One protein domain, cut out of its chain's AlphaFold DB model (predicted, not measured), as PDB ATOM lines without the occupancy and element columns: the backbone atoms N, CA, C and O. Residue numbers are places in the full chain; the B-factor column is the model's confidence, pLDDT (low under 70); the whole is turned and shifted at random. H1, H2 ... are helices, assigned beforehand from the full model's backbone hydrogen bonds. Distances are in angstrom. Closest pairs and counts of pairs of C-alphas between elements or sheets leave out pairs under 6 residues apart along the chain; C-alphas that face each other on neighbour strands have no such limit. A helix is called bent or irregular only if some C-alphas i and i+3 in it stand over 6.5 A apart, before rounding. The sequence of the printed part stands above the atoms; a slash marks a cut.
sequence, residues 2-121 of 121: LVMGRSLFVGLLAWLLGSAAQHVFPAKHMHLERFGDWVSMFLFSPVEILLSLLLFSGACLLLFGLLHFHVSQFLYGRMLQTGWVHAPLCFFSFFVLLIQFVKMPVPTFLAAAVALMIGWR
ATOM      1  N   LEU A   2     -16.810  32.488  -4.273       77.94
ATOM      2  CA  LEU A   2     -18.187  32.086  -4.614       77.94
ATOM      3  C   LEU A   2     -18.936  33.111  -5.498       77.94
ATOM      4  O   LEU A   2     -19.552  32.730  -6.487       77.94
ATOM      5  N   VAL A   3     -18.803  34.415  -5.218       78.50
ATOM      6  CA  VAL A   3     -19.410  35.486  -6.039       78.50
ATOM      7  C   VAL A   3     -18.861  35.500  -7.469       78.50
ATOM      8  O   VAL A   3     -19.634  35.599  -8.413       78.50
ATOM      9  N   MET A   4     -17.545  35.344  -7.631       83.56
ATOM     10  CA  MET A   4     -16.899  35.288  -8.944       83.56
ATOM     11  C   MET A   4     -17.361  34.059  -9.734       83.56
ATOM     12  O   MET A   4     -17.766  34.196 -10.881       83.56
ATOM     13  N   GLY A   5     -17.384  32.880  -9.102       85.62
ATOM     14  CA  GLY A   5     -17.874  31.650  -9.729       85.62
ATOM     15  C   GLY A   5     -19.337  31.754 -10.164       85.62
ATOM     16  O   GLY A   5     -19.662  31.423 -11.301       85.62
ATOM     17  N   ARG A   6     -20.208  32.303  -9.304       89.00
ATOM     18  CA  ARG A   6     -21.611  32.571  -9.649       89.00
ATOM     19  C   ARG A   6     -21.721  33.524 -10.839       89.00
ATOM     20  O   ARG A   6     -22.478  33.241 -11.758       89.00
ATOM     21  N   SER A   7     -20.979  34.631 -10.836       88.12
ATOM     22  CA  SER A   7     -21.037  35.610 -11.925       88.12
ATOM     23  C   SER A   7     -20.558  35.037 -13.256       88.12
ATOM     24  O   SER A   7     -21.191  35.273 -14.283       88.12
ATOM     25  N   LEU A   8     -19.491  34.236 -13.239       90.81
ATOM     26  CA  LEU A   8     -19.004  33.535 -14.425       90.81
ATOM     27  C   LEU A   8     -20.023  32.509 -14.930       90.81
ATOM     28  O   LEU A   8     -20.280  32.453 -16.127       90.81
ATOM     29  N   PHE A   9     -20.651  31.746 -14.030       93.81
ATOM     30  CA  PHE A   9     -21.688  30.783 -14.398       93.81
ATOM     31  C   PHE A   9     -22.911  31.464 -15.024       93.81
ATOM     32  O   PHE A   9     -23.385  31.035 -16.073       93.81
ATOM     33  N   VAL A  10     -23.395  32.558 -14.426       93.00
ATOM     34  CA  VAL A  10     -24.522  33.327 -14.978       93.00
ATOM     35  C   VAL A  10     -24.147  33.947 -16.328       93.00
ATOM     36  O   VAL A  10     -24.951  33.904 -17.256       93.00
ATOM     37  N   GLY A  11     -22.921  34.458 -16.479       90.50
ATOM     38  CA  GLY A  11     -22.422  34.959 -17.762       90.50
ATOM     39  C   GLY A  11     -22.330  33.872 -18.837       90.50
ATOM     40  O   GLY A  11     -22.722  34.107 -19.978       90.50
ATOM     41  N   LEU A  12     -21.880  32.667 -18.474       93.69
ATOM     42  CA  LEU A  12     -21.849  31.508 -19.370       93.69
ATOM     43  C   LEU A  12     -23.263  31.080 -19.780       93.69
ATOM     44  O   LEU A  12     -23.513  30.842 -20.959       93.69
ATOM     45  N   LEU A  13     -24.198  31.020 -18.831       94.38
ATOM     46  CA  LEU A  13     -25.595  30.699 -19.115       94.38
ATOM     47  C   LEU A  13     -26.216  31.732 -20.064       94.38
ATOM     48  O   LEU A  13     -26.861  31.358 -21.042       94.38
ATOM     49  N   ALA A  14     -25.969  33.020 -19.822       93.00
ATOM     50  CA  ALA A  14     -26.418  34.084 -20.709       93.00
ATOM     51  C   ALA A  14     -25.808  33.956 -22.112       93.00
ATOM     52  O   ALA A  14     -26.505  34.147 -23.107       93.00
ATOM     53  N   TRP A  15     -24.528  33.594 -22.217       92.50
ATOM     54  CA  TRP A  15     -23.877  33.333 -23.501       92.50
ATOM     55  C   TRP A  15     -24.504  32.159 -24.260       92.50
ATOM     56  O   TRP A  15     -24.730  32.255 -25.470       92.50
ATOM     57  N   LEU A  16     -24.799  31.059 -23.563       93.69
ATOM     58  CA  LEU A  16     -25.455  29.890 -24.147       93.69
ATOM     59  C   LEU A  16     -26.864  30.230 -24.635       93.69
ATOM     60  O   LEU A  16     -27.209  29.863 -25.754       93.69
ATOM     61  N   LEU A  17     -27.636  30.986 -23.851       92.44
ATOM     62  CA  LEU A  17     -28.960  31.473 -24.245       92.44
ATOM     63  C   LEU A  17     -28.894  32.350 -25.501       92.44
ATOM     64  O   LEU A  17     -29.637  32.104 -26.447       92.44
ATOM     65  N   GLY A  18     -27.967  33.312 -25.557       89.06
ATOM     66  CA  GLY A  18     -27.778  34.157 -26.742       89.06
ATOM     67  C   GLY A  18     -27.343  33.357 -27.977       89.06
ATOM     68  O   GLY A  18     -27.824  33.593 -29.085       89.06
ATOM     69  N   SER A  19     -26.484  32.352 -27.794       90.06
ATOM     70  CA  SER A  19     -26.051  31.463 -28.883       90.06
ATOM     71  C   SER A  19     -27.183  30.547 -29.364       90.06
ATOM     72  O   SER A  19     -27.354  30.353 -30.568       90.06
ATOM     73  N   ALA A  20     -27.993  30.018 -28.442       89.12
ATOM     74  CA  ALA A  20     -29.173  29.219 -28.755       89.12
ATOM     75  C   ALA A  20     -30.219  30.051 -29.502       89.12
ATOM     76  O   ALA A  20     -30.724  29.611 -30.533       89.12
ATOM     77  N   ALA A  21     -30.464  31.286 -29.053       88.38
ATOM     78  CA  ALA A  21     -31.322  32.226 -29.755       88.38
ATOM     79  C   ALA A  21     -30.865  32.395 -31.213       88.38
ATOM     80  O   ALA A  21     -31.704  32.473 -32.109       88.38
ATOM     81  N   GLN A  22     -29.546  32.434 -31.463       85.62
ATOM     82  CA  GLN A  22     -28.981  32.699 -32.795       85.62
ATOM     83  C   GLN A  22     -29.138  31.501 -33.703       85.62
ATOM     84  O   GLN A  22     -29.412  31.649 -34.890       85.62
ATOM     85  N   HIS A  23     -28.992  30.311 -33.134       85.50
ATOM     86  CA  HIS A  23     -29.209  29.089 -33.873       85.50
ATOM     87  C   HIS A  23     -30.687  28.887 -34.234       85.50
ATOM     88  O   HIS A  23     -30.979  28.367 -35.311       85.50
ATOM     89  N   VAL A  24     -31.600  29.275 -33.344       86.00
ATOM     90  CA  VAL A  24     -33.052  29.169 -33.558       86.00
ATOM     91  C   VAL A  24     -33.562  30.250 -34.516       86.00
ATOM     92  O   VAL A  24     -34.570  30.040 -35.177       86.00
ATOM     93  N   PHE A  25     -32.878  31.393 -34.622       82.12
ATOM     94  CA  PHE A  25     -33.341  32.499 -35.454       82.12
ATOM     95  C   PHE A  25     -33.357  32.114 -36.954       82.12
ATOM     96  O   PHE A  25     -32.303  31.753 -37.492       82.12
ATOM     97  N   PRO A  26     -34.497  32.247 -37.663       73.25
ATOM     98  CA  PRO A  26     -34.652  31.773 -39.044       73.25
ATOM     99  C   PRO A  26     -33.945  32.631 -40.116       73.25
ATOM    100  O   PRO A  26     -34.427  32.769 -41.231       73.25
ATOM    101  N   ALA A  27     -32.783  33.224 -39.830       66.00
ATOM    102  CA  ALA A  27     -32.080  34.118 -40.762       66.00
ATOM    103  C   ALA A  27     -31.132  33.415 -41.747       66.00
ATOM    104  O   ALA A  27     -30.573  34.068 -42.623       66.00
ATOM    105  N   LYS A  28     -30.914  32.097 -41.626       58.03
ATOM    106  CA  LYS A  28     -29.869  31.399 -42.400       58.03
ATOM    107  C   LYS A  28     -30.091  31.420 -43.919       58.03
ATOM    108  O   LYS A  28     -29.154  31.096 -44.643       58.03
ATOM    109  N   HIS A  29     -31.293  31.732 -44.411       52.84
ATOM    110  CA  HIS A  29     -31.657  31.618 -45.834       52.84
ATOM    111  C   HIS A  29     -32.281  32.894 -46.422       52.84
ATOM    112  O   HIS A  29     -32.819  32.845 -47.524       52.84
ATOM    113  N   MET A  30     -32.230  34.026 -45.711       53.69
ATOM    114  CA  MET A  30     -32.930  35.246 -46.126       53.69
ATOM    115  C   MET A  30     -31.976  36.371 -46.499       53.69
ATOM    116  O   MET A  30     -31.038  36.692 -45.763       53.69
ATOM    117  N   HIS A  31     -32.237  36.990 -47.649       59.94
ATOM    118  CA  HIS A  31     -31.531  38.188 -48.065       59.94
ATOM    119  C   HIS A  31     -32.146  39.363 -47.302       59.94
ATOM    120  O   HIS A  31     -33.188  39.891 -47.682       59.94
ATOM    121  N   LEU A  32     -31.477  39.793 -46.227       58.38
ATOM    122  CA  LEU A  32     -31.886  40.907 -45.348       58.38
ATOM    123  C   LEU A  32     -32.269  42.204 -46.093       58.38
ATOM    124  O   LEU A  32     -32.982  43.035 -45.536       58.38
ATOM    125  N   GLU A  33     -31.822  42.362 -47.341       61.12
ATOM    126  CA  GLU A  33     -32.094  43.501 -48.223       61.12
ATOM    127  C   GLU A  33     -33.522  43.525 -48.801       61.12
ATOM    128  O   GLU A  33     -33.969  44.566 -49.285       61.12
ATOM    129  N   ARG A  34     -34.270  42.414 -48.758       67.81
ATOM    130  CA  ARG A  34     -35.628  42.339 -49.318       67.81
ATOM    131  C   ARG A  34     -36.673  42.369 -48.212       67.81
ATOM    132  O   ARG A  34     -36.829  41.415 -47.461       67.81
ATOM    133  N   PHE A  35     -37.470  43.438 -48.163       67.75
ATOM    134  CA  PHE A  35     -38.582  43.583 -47.210       67.75
ATOM    135  C   PHE A  35     -39.574  42.399 -47.242       67.75
ATOM    136  O   PHE A  35     -40.152  42.043 -46.220       67.75
ATOM    137  N   GLY A  36     -39.735  41.738 -48.395       64.50
ATOM    138  CA  GLY A  36     -40.569  40.537 -48.527       64.50
ATOM    139  C   GLY A  36     -40.088  39.343 -47.693       64.50
ATOM    140  O   GLY A  36     -40.919  38.584 -47.197       64.50
ATOM    141  N   ASP A  37     -38.778  39.221 -47.466       68.75
ATOM    142  CA  ASP A  37     -38.194  38.146 -46.658       68.75
ATOM    143  C   ASP A  37     -38.506  38.362 -45.167       68.75
ATOM    144  O   ASP A  37     -38.790  37.427 -44.429       68.75
ATOM    145  N   TRP A  38     -38.589  39.616 -44.723       69.94
ATOM    146  CA  TRP A  38     -39.030  39.934 -43.364       69.94
ATOM    147  C   TRP A  38     -40.479  39.506 -43.121       69.94
ATOM    148  O   TRP A  38     -40.790  38.892 -42.101       69.94
ATOM    149  N   VAL A  39     -41.367  39.798 -44.072       70.25
ATOM    150  CA  VAL A  39     -42.788  39.432 -43.978       70.25
ATOM    151  C   VAL A  39     -42.970  37.912 -44.030       70.25
ATOM    152  O   VAL A  39     -43.767  37.367 -43.264       70.25
ATOM    153  N   SER A  40     -42.205  37.211 -44.872       69.56
ATOM    154  CA  SER A  40     -42.244  35.748 -44.940       69.56
ATOM    155  C   SER A  40     -41.721  35.108 -43.648       69.56
ATOM    156  O   SER A  40     -42.348  34.184 -43.135       69.56
ATOM    157  N   MET A  41     -40.665  35.655 -43.042       72.88
ATOM    158  CA  MET A  41     -40.155  35.208 -41.743       72.88
ATOM    159  C   MET A  41     -41.236  35.251 -40.658       72.88
ATOM    160  O   MET A  41     -41.433  34.270 -39.940       72.88
ATOM    161  N   PHE A  42     -41.972  36.366 -40.572       71.44
ATOM    162  CA  PHE A  42     -43.065  36.533 -39.611       71.44
ATOM    163  C   PHE A  42     -44.245  35.592 -39.869       71.44
ATOM    164  O   PHE A  42     -44.861  35.121 -38.913       71.44
ATOM    165  N   LEU A  43     -44.561  35.312 -41.134       72.44
ATOM    166  CA  LEU A  43     -45.695  34.464 -41.508       72.44
ATOM    167  C   LEU A  43     -45.401  32.966 -41.379       72.44
ATOM    168  O   LEU A  43     -46.282  32.213 -40.969       72.44
ATOM    169  N   PHE A  44     -44.189  32.529 -41.725       73.88
ATOM    170  CA  PHE A  44     -43.859  31.105 -41.853       73.88
ATOM    171  C   PHE A  44     -43.077  30.538 -40.664       73.88
ATOM    172  O   PHE A  44     -43.207  29.349 -40.382       73.88
ATOM    173  N   SER A  45     -42.347  31.376 -39.920       80.19
ATOM    174  CA  SER A  45     -41.560  30.952 -38.751       80.19
ATOM    175  C   SER A  45     -41.863  31.743 -37.460       80.19
ATOM    176  O   SER A  45     -40.937  32.097 -36.719       80.19
ATOM    177  N   PRO A  46     -43.139  32.014 -37.106       79.88
ATOM    178  CA  PRO A  46     -43.470  32.838 -35.940       79.88
ATOM    179  C   PRO A  46     -43.000  32.221 -34.614       79.88
ATOM    180  O   PRO A  46     -42.573  32.940 -33.712       79.88
ATOM    181  N   VAL A  47     -43.038  30.889 -34.494       85.06
ATOM    182  CA  VAL A  47     -42.613  30.170 -33.281       85.06
ATOM    183  C   VAL A  47     -41.104  30.289 -33.065       85.06
ATOM    184  O   VAL A  47     -40.661  30.531 -31.945       85.06
ATOM    185  N   GLU A  48     -40.314  30.169 -34.130       84.75
ATOM    186  CA  GLU A  48     -38.852  30.286 -34.080       84.75
ATOM    187  C   GLU A  48     -38.423  31.719 -33.747       84.75
ATOM    188  O   GLU A  48     -37.535  31.921 -32.916       84.75
ATOM    189  N   ILE A  49     -39.102  32.722 -34.323       82.75
ATOM    190  CA  ILE A  49     -38.899  34.130 -33.959       82.75
ATOM    191  C   ILE A  49     -39.212  34.344 -32.476       82.75
ATOM    192  O   ILE A  49     -38.388  34.909 -31.756       82.75
ATOM    193  N   LEU A  50     -40.379  33.892 -32.004       85.00
ATOM    194  CA  LEU A  50     -40.802  34.090 -30.618       85.00
ATOM    195  C   LEU A  50     -39.840  33.412 -29.636       85.00
ATOM    196  O   LEU A  50     -39.437  34.021 -28.645       85.00
ATOM    197  N   LEU A  51     -39.435  32.174 -29.925       88.06
ATOM    198  CA  LEU A  51     -38.482  31.433 -29.106       88.06
ATOM    199  C   LEU A  51     -37.106  32.113 -29.097       88.06
ATOM    200  O   LEU A  51     -36.514  32.275 -28.032       88.06
ATOM    201  N   SER A  52     -36.616  32.561 -30.255       88.06
ATOM    202  CA  SER A  52     -35.357  33.307 -30.360       88.06
ATOM    203  C   SER A  52     -35.404  34.611 -29.555       88.06
ATOM    204  O   SER A  52     -34.496  34.876 -28.767       88.06
ATOM    205  N   LEU A  53     -36.496  35.378 -29.658       86.19
ATOM    206  CA  LEU A  53     -36.707  36.597 -28.873       86.19
ATOM    207  C   LEU A  53     -36.748  36.312 -27.369       86.19
ATOM    208  O   LEU A  53     -36.159  37.068 -26.595       86.19
ATOM    209  N   LEU A  54     -37.404  35.231 -26.944       89.44
ATOM    210  CA  LEU A  54     -37.487  34.846 -25.535       89.44
ATOM    211  C   LEU A  54     -36.111  34.458 -24.980       89.44
ATOM    212  O   LEU A  54     -35.720  34.936 -23.914       89.44
ATOM    213  N   LEU A  55     -35.350  33.649 -25.720       91.38
ATOM    214  CA  LEU A  55     -33.990  33.249 -25.348       91.38
ATOM    215  C   LEU A  55     -33.041  34.455 -25.292       91.38
ATOM    216  O   LEU A  55     -32.284  34.601 -24.330       91.38
ATOM    217  N   PHE A  56     -33.121  35.350 -26.280       90.19
ATOM    218  CA  PHE A  56     -32.334  36.582 -26.328       90.19
ATOM    219  C   PHE A  56     -32.684  37.533 -25.176       90.19
ATOM    220  O   PHE A  56     -31.795  38.048 -24.498       90.19
ATOM    221  N   SER A  57     -33.977  37.713 -24.897       88.94
ATOM    222  CA  SER A  57     -34.450  38.534 -23.778       88.94
ATOM    223  C   SER A  57     -33.986  37.960 -22.440       88.94
ATOM    224  O   SER A  57     -33.500  38.703 -21.590       88.94
ATOM    225  N   GLY A  58     -34.057  36.636 -22.266       91.94
ATOM    226  CA  GLY A  58     -33.535  35.952 -21.083       91.94
ATOM    227  C   GLY A  58     -32.031  36.170 -20.897       91.94
ATOM    228  O   GLY A  58     -31.587  36.501 -19.797       91.94
ATOM    229  N   ALA A  59     -31.248  36.066 -21.973       91.56
ATOM    230  CA  ALA A  59     -29.816  36.350 -21.940       91.56
ATOM    231  C   ALA A  59     -29.518  37.809 -21.550       91.56
ATOM    232  O   ALA A  59     -28.681  38.056 -20.677       91.56
ATOM    233  N   CYS A  60     -30.246  38.763 -22.134       90.38
ATOM    234  CA  CYS A  60     -30.123  40.183 -21.812       90.38
ATOM    235  C   CYS A  60     -30.471  40.464 -20.346       90.38
ATOM    236  O   CYS A  60     -29.707  41.141 -19.667       90.38
ATOM    237  N   LEU A  61     -31.576  39.915 -19.831       92.06
ATOM    238  CA  LEU A  61     -31.992  40.096 -18.435       92.06
ATOM    239  C   LEU A  61     -30.937  39.585 -17.447       92.06
ATOM    240  O   LEU A  61     -30.636  40.267 -16.467       92.06
ATOM    241  N   LEU A  62     -30.334  38.424 -17.717       92.69
ATOM    242  CA  LEU A  62     -29.254  37.889 -16.885       92.69
ATOM    243  C   LEU A  62     -28.028  38.812 -16.878       92.69
ATOM    244  O   LEU A  62     -27.458  39.070 -15.817       92.69
ATOM    245  N   LEU A  63     -27.637  39.332 -18.044       92.06
ATOM    246  CA  LEU A  63     -26.482  40.223 -18.177       92.06
ATOM    247  C   LEU A  63     -26.733  41.604 -17.575       92.06
ATOM    248  O   LEU A  63     -25.858  42.120 -16.884       92.06
ATOM    249  N   PHE A  64     -27.920  42.182 -17.765       91.06
ATOM    250  CA  PHE A  64     -28.314  43.431 -17.109       91.06
ATOM    251  C   PHE A  64     -28.393  43.268 -15.592       91.06
ATOM    252  O   PHE A  64     -27.901  44.129 -14.867       91.06
ATOM    253  N   GLY A  65     -28.942  42.154 -15.101       89.94
ATOM    254  CA  GLY A  65     -28.958  41.838 -13.673       89.94
ATOM    255  C   GLY A  65     -27.545  41.733 -13.090       89.94
ATOM    256  O   GLY A  65     -27.270  42.297 -12.029       89.94
ATOM    257  N   LEU A  66     -26.625  41.080 -13.808       91.19
ATOM    258  CA  LEU A  66     -25.201  41.016 -13.463       91.19
ATOM    259  C   LEU A  66     -24.535  42.393 -13.452       91.19
ATOM    260  O   LEU A  66     -23.817  42.719 -12.507       91.19
ATOM    261  N   LEU A  67     -24.785  43.196 -14.487       92.06
ATOM    262  CA  LEU A  67     -24.240  44.539 -14.623       92.06
ATOM    263  C   LEU A  67     -24.714  45.421 -13.465       92.06
ATOM    264  O   LEU A  67     -23.899  45.995 -12.752       92.06
ATOM    265  N   HIS A  68     -26.024  45.458 -13.216       90.06
ATOM    266  CA  HIS A  68     -26.625  46.217 -12.123       90.06
ATOM    267  C   HIS A  68     -26.106  45.755 -10.754       90.06
ATOM    268  O   HIS A  68     -25.769  46.577  -9.899       90.06
ATOM    269  N   PHE A  69     -25.975  44.442 -10.542       89.25
ATOM    270  CA  PHE A  69     -25.366  43.901  -9.329       89.25
ATOM    271  C   PHE A  69     -23.919  44.386  -9.163       89.25
ATOM    272  O   PHE A  69     -23.568  44.905  -8.110       89.25
ATOM    273  N   HIS A  70     -23.073  44.281 -10.186       88.69
ATOM    274  CA  HIS A  70     -21.674  44.691 -10.061       88.69
ATOM    275  C   HIS A  70     -21.495  46.211  -9.958       88.69
ATOM    276  O   HIS A  70     -20.665  46.652  -9.166       88.69
ATOM    277  N   VAL A  71     -22.310  47.004 -10.657       88.25
ATOM    278  CA  VAL A  71     -22.336  48.471 -10.537       88.25
ATOM    279  C   VAL A  71     -22.787  48.893  -9.142       88.25
ATOM    280  O   VAL A  71     -22.124  49.711  -8.510       88.25
ATOM    281  N   SER A  72     -23.871  48.312  -8.619       85.81
ATOM    282  CA  SER A  72     -24.348  48.640  -7.269       85.81
ATOM    283  C   SER A  72     -23.325  48.277  -6.191       85.81
ATOM    284  O   SER A  72     -23.090  49.074  -5.286       85.81
ATOM    285  N   GLN A  73     -22.658  47.126  -6.313       84.62
ATOM    286  CA  GLN A  73     -21.584  46.737  -5.393       84.62
ATOM    287  C   GLN A  73     -20.342  47.628  -5.531       84.62
ATOM    288  O   GLN A  73     -19.681  47.893  -4.533       84.62
ATOM    289  N   PHE A  74     -20.029  48.107  -6.736       80.00
ATOM    290  CA  PHE A  74     -18.898  49.005  -6.966       80.00
ATOM    291  C   PHE A  74     -19.150  50.425  -6.431       80.00
ATOM    292  O   PHE A  74     -18.255  51.011  -5.832       80.00
ATOM    293  N   LEU A  75     -20.359  50.969  -6.622       79.56
ATOM    294  CA  LEU A  75     -20.707  52.347  -6.244       79.56
ATOM    295  C   LEU A  75     -21.172  52.490  -4.789       79.56
ATOM    296  O   LEU A  75     -20.828  53.465  -4.129       79.56
ATOM    297  N   TYR A  76     -21.973  51.542  -4.295       75.06
ATOM    298  CA  TYR A  76     -22.653  51.645  -2.995       75.06
ATOM    299  C   TYR A  76     -22.202  50.585  -1.985       75.06
ATOM    300  O   TYR A  76     -22.549  50.664  -0.804       75.06
ATOM    301  N   GLY A  77     -21.431  49.586  -2.422       66.06
ATOM    302  CA  GLY A  77     -20.874  48.574  -1.536       66.06
ATOM    303  C   GLY A  77     -19.837  49.201  -0.610       66.06
ATOM    304  O   GLY A  77     -18.735  49.537  -1.038       66.06
ATOM    305  N   ARG A  78     -20.180  49.357   0.677       56.12
ATOM    306  CA  ARG A  78     -19.216  49.737   1.721       56.12
ATOM    307  C   ARG A  78     -18.000  48.819   1.617       56.12
ATOM    308  O   ARG A  78     -18.153  47.602   1.675       56.12
ATOM    309  N   MET A  79     -16.828  49.432   1.448       52.84
ATOM    310  CA  MET A  79     -15.521  48.803   1.274       52.84
ATOM    311  C   MET A  79     -15.352  47.506   2.079       52.84
ATOM    312  O   MET A  79     -14.965  47.511   3.242       52.84
ATOM    313  N   LEU A  80     -15.571  46.379   1.412       53.12
ATOM    314  CA  LEU A  80     -14.859  45.141   1.683       53.12
ATOM    315  C   LEU A  80     -13.874  44.988   0.525       53.12
ATOM    316  O   LEU A  80     -14.209  45.313  -0.613       53.12
ATOM    317  N   GLN A  81     -12.652  44.548   0.820       54.19
ATOM    318  CA  GLN A  81     -11.457  44.493  -0.046       54.19
ATOM    319  C   GLN A  81     -11.631  43.849  -1.448       54.19
ATOM    320  O   GLN A  81     -10.683  43.767  -2.221       54.19
ATOM    321  N   THR A  82     -12.834  43.416  -1.814       65.19
ATOM    322  CA  THR A  82     -13.229  42.801  -3.083       65.19
ATOM    323  C   THR A  82     -13.823  43.766  -4.118       65.19
ATOM    324  O   THR A  82     -14.167  43.311  -5.207       65.19
ATOM    325  N   GLY A  83     -13.933  45.074  -3.846       66.12
ATOM    326  CA  GLY A  83     -14.473  46.064  -4.804       66.12
ATOM    327  C   GLY A  83     -13.792  46.034  -6.183       66.12
ATOM    328  O   GLY A  83     -14.454  46.080  -7.220       66.12
ATOM    329  N   TRP A  84     -12.475  45.812  -6.196       76.75
ATOM    330  CA  TRP A  84     -11.673  45.661  -7.413       76.75
ATOM    331  C   TRP A  84     -12.027  44.432  -8.254       76.75
ATOM    332  O   TRP A  84     -11.739  44.423  -9.443       76.75
ATOM    333  N   VAL A  85     -12.671  43.408  -7.682       82.06
ATOM    334  CA  VAL A  85     -13.131  42.215  -8.419       82.06
ATOM    335  C   VAL A  85     -14.434  42.501  -9.171       82.06
ATOM    336  O   VAL A  85     -14.721  41.867 -10.185       82.06
ATOM    337  N   HIS A  86     -15.227  43.478  -8.725       84.44
ATOM    338  CA  HIS A  86     -16.484  43.831  -9.385       84.44
ATOM    339  C   HIS A  86     -16.281  44.638 -10.667       84.44
ATOM    340  O   HIS A  86     -17.048  44.446 -11.603       84.44
ATOM    341  N   ALA A  87     -15.233  45.460 -10.757       83.94
ATOM    342  CA  ALA A  87     -14.902  46.201 -11.975       83.94
ATOM    343  C   ALA A  87     -14.653  45.293 -13.206       83.94
ATOM    344  O   ALA A  87     -15.349  45.465 -14.210       83.94
ATOM    345  N   PRO A  88     -13.753  44.285 -13.168       88.56
ATOM    346  CA  PRO A  88     -13.531  43.394 -14.303       88.56
ATOM    347  C   PRO A  88     -14.739  42.494 -14.585       88.56
ATOM    348  O   PRO A  88     -15.006  42.197 -15.745       88.56
ATOM    349  N   LEU A  89     -15.511  42.091 -13.567       89.25
ATOM    350  CA  LEU A  89     -16.742  41.320 -13.776       89.25
ATOM    351  C   LEU A  89     -17.851  42.162 -14.419       89.25
ATOM    352  O   LEU A  89     -18.568  41.665 -15.283       89.25
ATOM    353  N   CYS A  90     -17.957  43.439 -14.053       89.00
ATOM    354  CA  CYS A  90     -18.841  44.396 -14.708       89.00
ATOM    355  C   CYS A  90     -18.443  44.577 -16.176       89.00
ATOM    356  O   CYS A  90     -19.294  44.475 -17.059       89.00
ATOM    357  N   PHE A  91     -17.149  44.785 -16.441       90.44
ATOM    358  CA  PHE A  91     -16.629  44.887 -17.804       90.44
ATOM    359  C   PHE A  91     -16.900  43.612 -18.609       90.44
ATOM    360  O   PHE A  91     -17.364  43.692 -19.740       90.44
ATOM    361  N   PHE A  92     -16.691  42.437 -18.014       90.75
ATOM    362  CA  PHE A  92     -17.016  41.154 -18.632       90.75
ATOM    363  C   PHE A  92     -18.500  41.055 -19.005       90.75
ATOM    364  O   PHE A  92     -18.820  40.745 -20.150       90.75
ATOM    365  N   SER A  93     -19.417  41.355 -18.079       89.12
ATOM    366  CA  SER A  93     -20.858  41.313 -18.364       89.12
ATOM    367  C   SER A  93     -21.258  42.307 -19.455       89.12
ATOM    368  O   SER A  93     -22.030  41.948 -20.345       89.12
ATOM    369  N   PHE A  94     -20.694  43.517 -19.437       91.62
ATOM    370  CA  PHE A  94     -20.903  44.515 -20.485       91.62
ATOM    371  C   PHE A  94     -20.387  44.042 -21.849       91.62
ATOM    372  O   PHE A  94     -21.089  44.140 -22.852       91.62
ATOM    373  N   PHE A  95     -19.178  43.486 -21.888       91.75
ATOM    374  CA  PHE A  95     -18.562  42.980 -23.109       91.75
ATOM    375  C   PHE A  95     -19.372  41.832 -23.722       91.75
ATOM    376  O   PHE A  95     -19.640  41.827 -24.923       91.75
ATOM    377  N   VAL A  96     -19.826  40.887 -22.893       90.06
ATOM    378  CA  VAL A  96     -20.690  39.788 -23.339       90.06
ATOM    379  C   VAL A  96     -22.013  40.325 -23.886       90.06
ATOM    380  O   VAL A  96     -22.446  39.883 -24.950       90.06
ATOM    381  N   LEU A  97     -22.629  41.298 -23.210       88.81
ATOM    382  CA  LEU A  97     -23.862  41.942 -23.666       88.81
ATOM    383  C   LEU A  97     -23.677  42.623 -25.030       88.81
ATOM    384  O   LEU A  97     -24.483  42.417 -25.935       88.81
ATOM    385  N   LEU A  98     -22.581  43.365 -25.208       88.69
ATOM    386  CA  LEU A  98     -22.248  44.020 -26.473       88.69
ATOM    387  C   LEU A  98     -22.083  43.005 -27.611       88.69
ATOM    388  O   LEU A  98     -22.634  43.204 -28.693       88.69
ATOM    389  N   ILE A  99     -21.399  41.883 -27.368       88.25
ATOM    390  CA  ILE A  99     -21.273  40.815 -28.369       88.25
ATOM    391  C   ILE A  99     -22.643  40.237 -28.743       88.25
ATOM    392  O   ILE A  99     -22.874  39.955 -29.920       88.25
ATOM    393  N   GLN A 100     -23.550  40.044 -27.781       86.00
ATOM    394  CA  GLN A 100     -24.882  39.515 -28.086       86.00
ATOM    395  C   GLN A 100     -25.676  40.451 -28.997       86.00
ATOM    396  O   GLN A 100     -26.262  39.979 -29.972       86.00
ATOM    397  N   PHE A 101     -25.626  41.761 -28.743       84.31
ATOM    398  CA  PHE A 101     -26.270  42.751 -29.608       84.31
ATOM    399  C   PHE A 101     -25.679  42.761 -31.025       84.31
ATOM    400  O   PHE A 101     -26.420  42.790 -32.006       84.31
ATOM    401  N   VAL A 102     -24.351  42.649 -31.157       83.31
ATOM    402  CA  VAL A 102     -23.682  42.589 -32.473       83.31
ATOM    403  C   VAL A 102     -24.039  41.312 -33.243       83.31
ATOM    404  O   VAL A 102     -24.250  41.359 -34.453       83.31
ATOM    405  N   LYS A 103     -24.136  40.162 -32.566       79.38
ATOM    406  CA  LYS A 103     -24.469  38.871 -33.198       79.38
ATOM    407  C   LYS A 103     -25.924  38.765 -33.659       79.38
ATOM    408  O   LYS A 103     -26.228  37.925 -34.506       79.38
ATOM    409  N   MET A 104     -26.815  39.575 -33.094       77.50
ATOM    410  CA  MET A 104     -28.258  39.508 -33.316       77.50
ATOM    411  C   MET A 104     -28.861  40.864 -33.684       77.50
ATOM    412  O   MET A 104     -29.672  41.403 -32.929       77.50
ATOM    413  N   PRO A 105     -28.536  41.433 -34.854       70.12
ATOM    414  CA  PRO A 105     -28.996  42.772 -35.215       70.12
ATOM    415  C   PRO A 105     -30.529  42.880 -35.249       70.12
ATOM    416  O   PRO A 105     -31.081  43.905 -34.862       70.12
ATOM    417  N   VAL A 106     -31.228  41.808 -35.636       69.94
ATOM    418  CA  VAL A 106     -32.690  41.820 -35.777       69.94
ATOM    419  C   VAL A 106     -33.431  41.830 -34.427       69.94
ATOM    420  O   VAL A 106     -34.163  42.791 -34.178       69.94
ATOM    421  N   PRO A 107     -33.230  40.857 -33.510       69.62
ATOM    422  CA  PRO A 107     -33.752  40.948 -32.142       69.62
ATOM    423  C   PRO A 107     -33.354  42.238 -31.420       69.62
ATOM    424  O   PRO A 107     -34.160  42.802 -30.684       69.62
ATOM    425  N   THR A 108     -32.141  42.738 -31.670       73.25
ATOM    426  CA  THR A 108     -31.647  44.001 -31.103       73.25
ATOM    427  C   THR A 108     -32.456  45.197 -31.585       73.25
ATOM    428  O   THR A 108     -32.873  46.017 -30.770       73.25
ATOM    429  N   PHE A 109     -32.720  45.291 -32.892       73.94
ATOM    430  CA  PHE A 109     -33.528  46.366 -33.462       73.94
ATOM    431  C   PHE A 109     -34.961  46.334 -32.922       73.94
ATOM    432  O   PHE A 109     -35.499  47.370 -32.540       73.94
ATOM    433  N   LEU A 110     -35.554  45.141 -32.817       70.81
ATOM    434  CA  LEU A 110     -36.886  44.960 -32.236       70.81
ATOM    435  C   LEU A 110     -36.930  45.381 -30.762       70.81
ATOM    436  O   LEU A 110     -37.819  46.131 -30.364       70.81
ATOM    437  N   ALA A 111     -35.951  44.950 -29.964       71.38
ATOM    438  CA  ALA A 111     -35.842  45.340 -28.561       71.38
ATOM    439  C   ALA A 111     -35.647  46.859 -28.405       71.38
ATOM    440  O   ALA A 111     -36.299  47.473 -27.562       71.38
ATOM    441  N   ALA A 112     -34.812  47.479 -29.246       73.69
ATOM    442  CA  ALA A 112     -34.598  48.926 -29.256       73.69
ATOM    443  C   ALA A 112     -35.863  49.698 -29.665       73.69
ATOM    444  O   ALA A 112     -36.207  50.688 -29.021       73.69
ATOM    445  N   ALA A 113     -36.592  49.231 -30.682       73.06
ATOM    446  CA  ALA A 113     -37.852  49.835 -31.111       73.06
ATOM    447  C   ALA A 113     -38.915  49.771 -30.002       73.06
ATOM    448  O   ALA A 113     -39.567  50.773 -29.718       73.06
ATOM    449  N   VAL A 114     -39.051  48.623 -29.325       72.62
ATOM    450  CA  VAL A 114     -39.956  48.484 -28.173       72.62
ATOM    451  C   VAL A 114     -39.538  49.408 -27.028       72.62
ATOM    452  O   VAL A 114     -40.387  50.102 -26.470       72.62
ATOM    453  N   ALA A 115     -38.243  49.475 -26.706       71.81
ATOM    454  CA  ALA A 115     -37.733  50.363 -25.663       71.81
ATOM    455  C   ALA A 115     -38.001  51.847 -25.975       71.81
ATOM    456  O   ALA A 115     -38.430  52.581 -25.087       71.81
ATOM    457  N   LEU A 116     -37.822  52.277 -27.229       72.81
ATOM    458  CA  LEU A 116     -38.139  53.637 -27.674       72.81
ATOM    459  C   LEU A 116     -39.639  53.940 -27.581       72.81
ATOM    460  O   LEU A 116     -40.007  55.007 -27.107       72.81
ATOM    461  N   MET A 117     -40.509  53.005 -27.979       74.06
ATOM    462  CA  MET A 117     -41.964  53.190 -27.880       74.06
ATOM    463  C   MET A 117     -42.452  53.291 -26.429       74.06
ATOM    464  O   MET A 117     -43.383  54.044 -26.149       74.06
ATOM    465  N   ILE A 118     -41.840  52.541 -25.508       74.38
ATOM    466  CA  ILE A 118     -42.177  52.590 -24.079       74.38
ATOM    467  C   ILE A 118     -41.604  53.853 -23.425       74.38
ATOM    468  O   ILE A 118     -42.307  54.488 -22.651       74.38
ATOM    469  N   GLY A 119     -40.362  54.233 -23.745       58.97
ATOM    470  CA  GLY A 119     -39.700  55.420 -23.191       58.97
ATOM    471  C   GLY A 119     -40.204  56.759 -23.743       58.97
ATOM    472  O   GLY A 119     -39.833  57.801 -23.217       58.97
ATOM    473  N   TRP A 120     -41.030  56.741 -24.795       49.50
ATOM    474  CA  TRP A 120     -41.729  57.925 -25.312       49.50
ATOM    475  C   TRP A 120     -43.018  58.246 -24.527       49.50
ATOM    476  O   TRP A 120     -43.616  59.300 -24.737       49.50
ATOM    477  N   ARG A 121     -43.474  57.349 -23.641       44.53
ATOM    478  CA  ARG A 121     -44.565  57.622 -22.690       44.53
ATOM    479  C   ARG A 121     -44.034  58.255 -21.414       44.53
ATOM    480  O   ARG A 121     -44.755  59.134 -20.896       44.53
TER     481      ARG A 121
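AT A GLANCE: This is residues 2 to 121 of the 121 residues of an uncharacterized protein of Bacillus sp. NSP2.1 (UniProt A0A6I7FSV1). Three long helices, H1, H3 and H4, lie side by side in an up-and-down bundle, their centres making a triangle, with the short helix H2 set across one end of H3. H5 turns off steeply from the last part of H4, and its residues 112 to 119, with 120 and 121 after them, stick out from the side of the bundle as a free arm. The printed part has 120 residues with five named helices, in the order H1, H2, H3, H4, H5, and no named strand; the class is all helix. The whole is loose, with a radius of gyration of the C-alphas of 17.1 A, and elongated, spanning 56 by 34 by 21 A.

HOW THE PARTS SIT: H3, residues 46 to 76, is the longest helix, and its centre is the nearest to the mean of the C-alphas, at 5.1 A. H1, residues 2 to 24, touches H3 with 34 pairs of C-alphas within 8 A; the closest are those of Ala 21 and Ser 52, 4.2 A apart. Their lines stand at a shallow tilt of 23 degrees and they run opposite ways. H4, residues 83 to 103, touches H3 with residues 60 to 74 of H3 alone; the closest C-alphas are those of His 70 and His 86, 5.3 A apart. H3 and H4 run opposite ways at a shallow tilt of 22 degrees and form a helical hairpin. H4 also touches H1, the closest C-alphas being those of Gly 18 and Gln 100, 6.2 A apart; these two run the same way at a shallow tilt of 2 degrees. H1, H3 and H4 are a bundle, up and down, each running against the one before it in the chain. H2, residues 35 to 44, touches no helix; it is close to but not clearly touching H3, with the C-alphas of Phe 42 and Ile 49 the closest at 7.4 A, and the two are about perpendicular at 80 degrees. H5, residues 105 to 119, is close to but not clearly touching H3, where the C-alphas of Leu 53 and Pro 107 are the closest at 6.2 A, at a steep tilt of 65 degrees. H5 is also close to but not clearly touching H4, where the C-alphas of Phe 101 and Thr 108 are the closest at 5.7 A; the tilt of 69.9 degrees is steep, only just short of about perpendicular. H5 is apart from H1 and from H2. In H1, H2, H3 and H5 every O i to N i+4 pair is within hydrogen-bond range; in H4 15 of 17 are.

IN THESE COORDINATES: H3 measures 43.3 A from its first to its last C-alpha, from C-alpha 46 at (-43.470, 32.838, -35.940) to C-alpha 76 at (-22.653, 51.645, -2.995). H1 measures 32.7 A and begins with C-alpha 2 at (-18.187, 32.086, -4.614). H4 measures 30.9 A; it is neither bent nor irregular, but only just: C-alphas 85 and 88 are 6.0 A apart. H5 measures 20.5 A and ends with C-alpha 119 at (-39.700, 55.420, -23.191). H2 measures 14.6 A.

THE WHOLE: The two C-alphas farthest apart are those of Gly 36 and Gln 81, 56.7 A. Residues 76 to 81 and 112 to 121 stand free; the body without them spans 53 by 21 by 17 A. The printed part has no cut. The links H2 to H3 and H4 to H5 are tight, H1 to H2 and H3 to H4 are short, and there is no long link. The mean pLDDT of the printed part is 79.7, and it is under 70 at residues 27 to 38, 40, 77 to 83, 106 to 107 and 119 to 121.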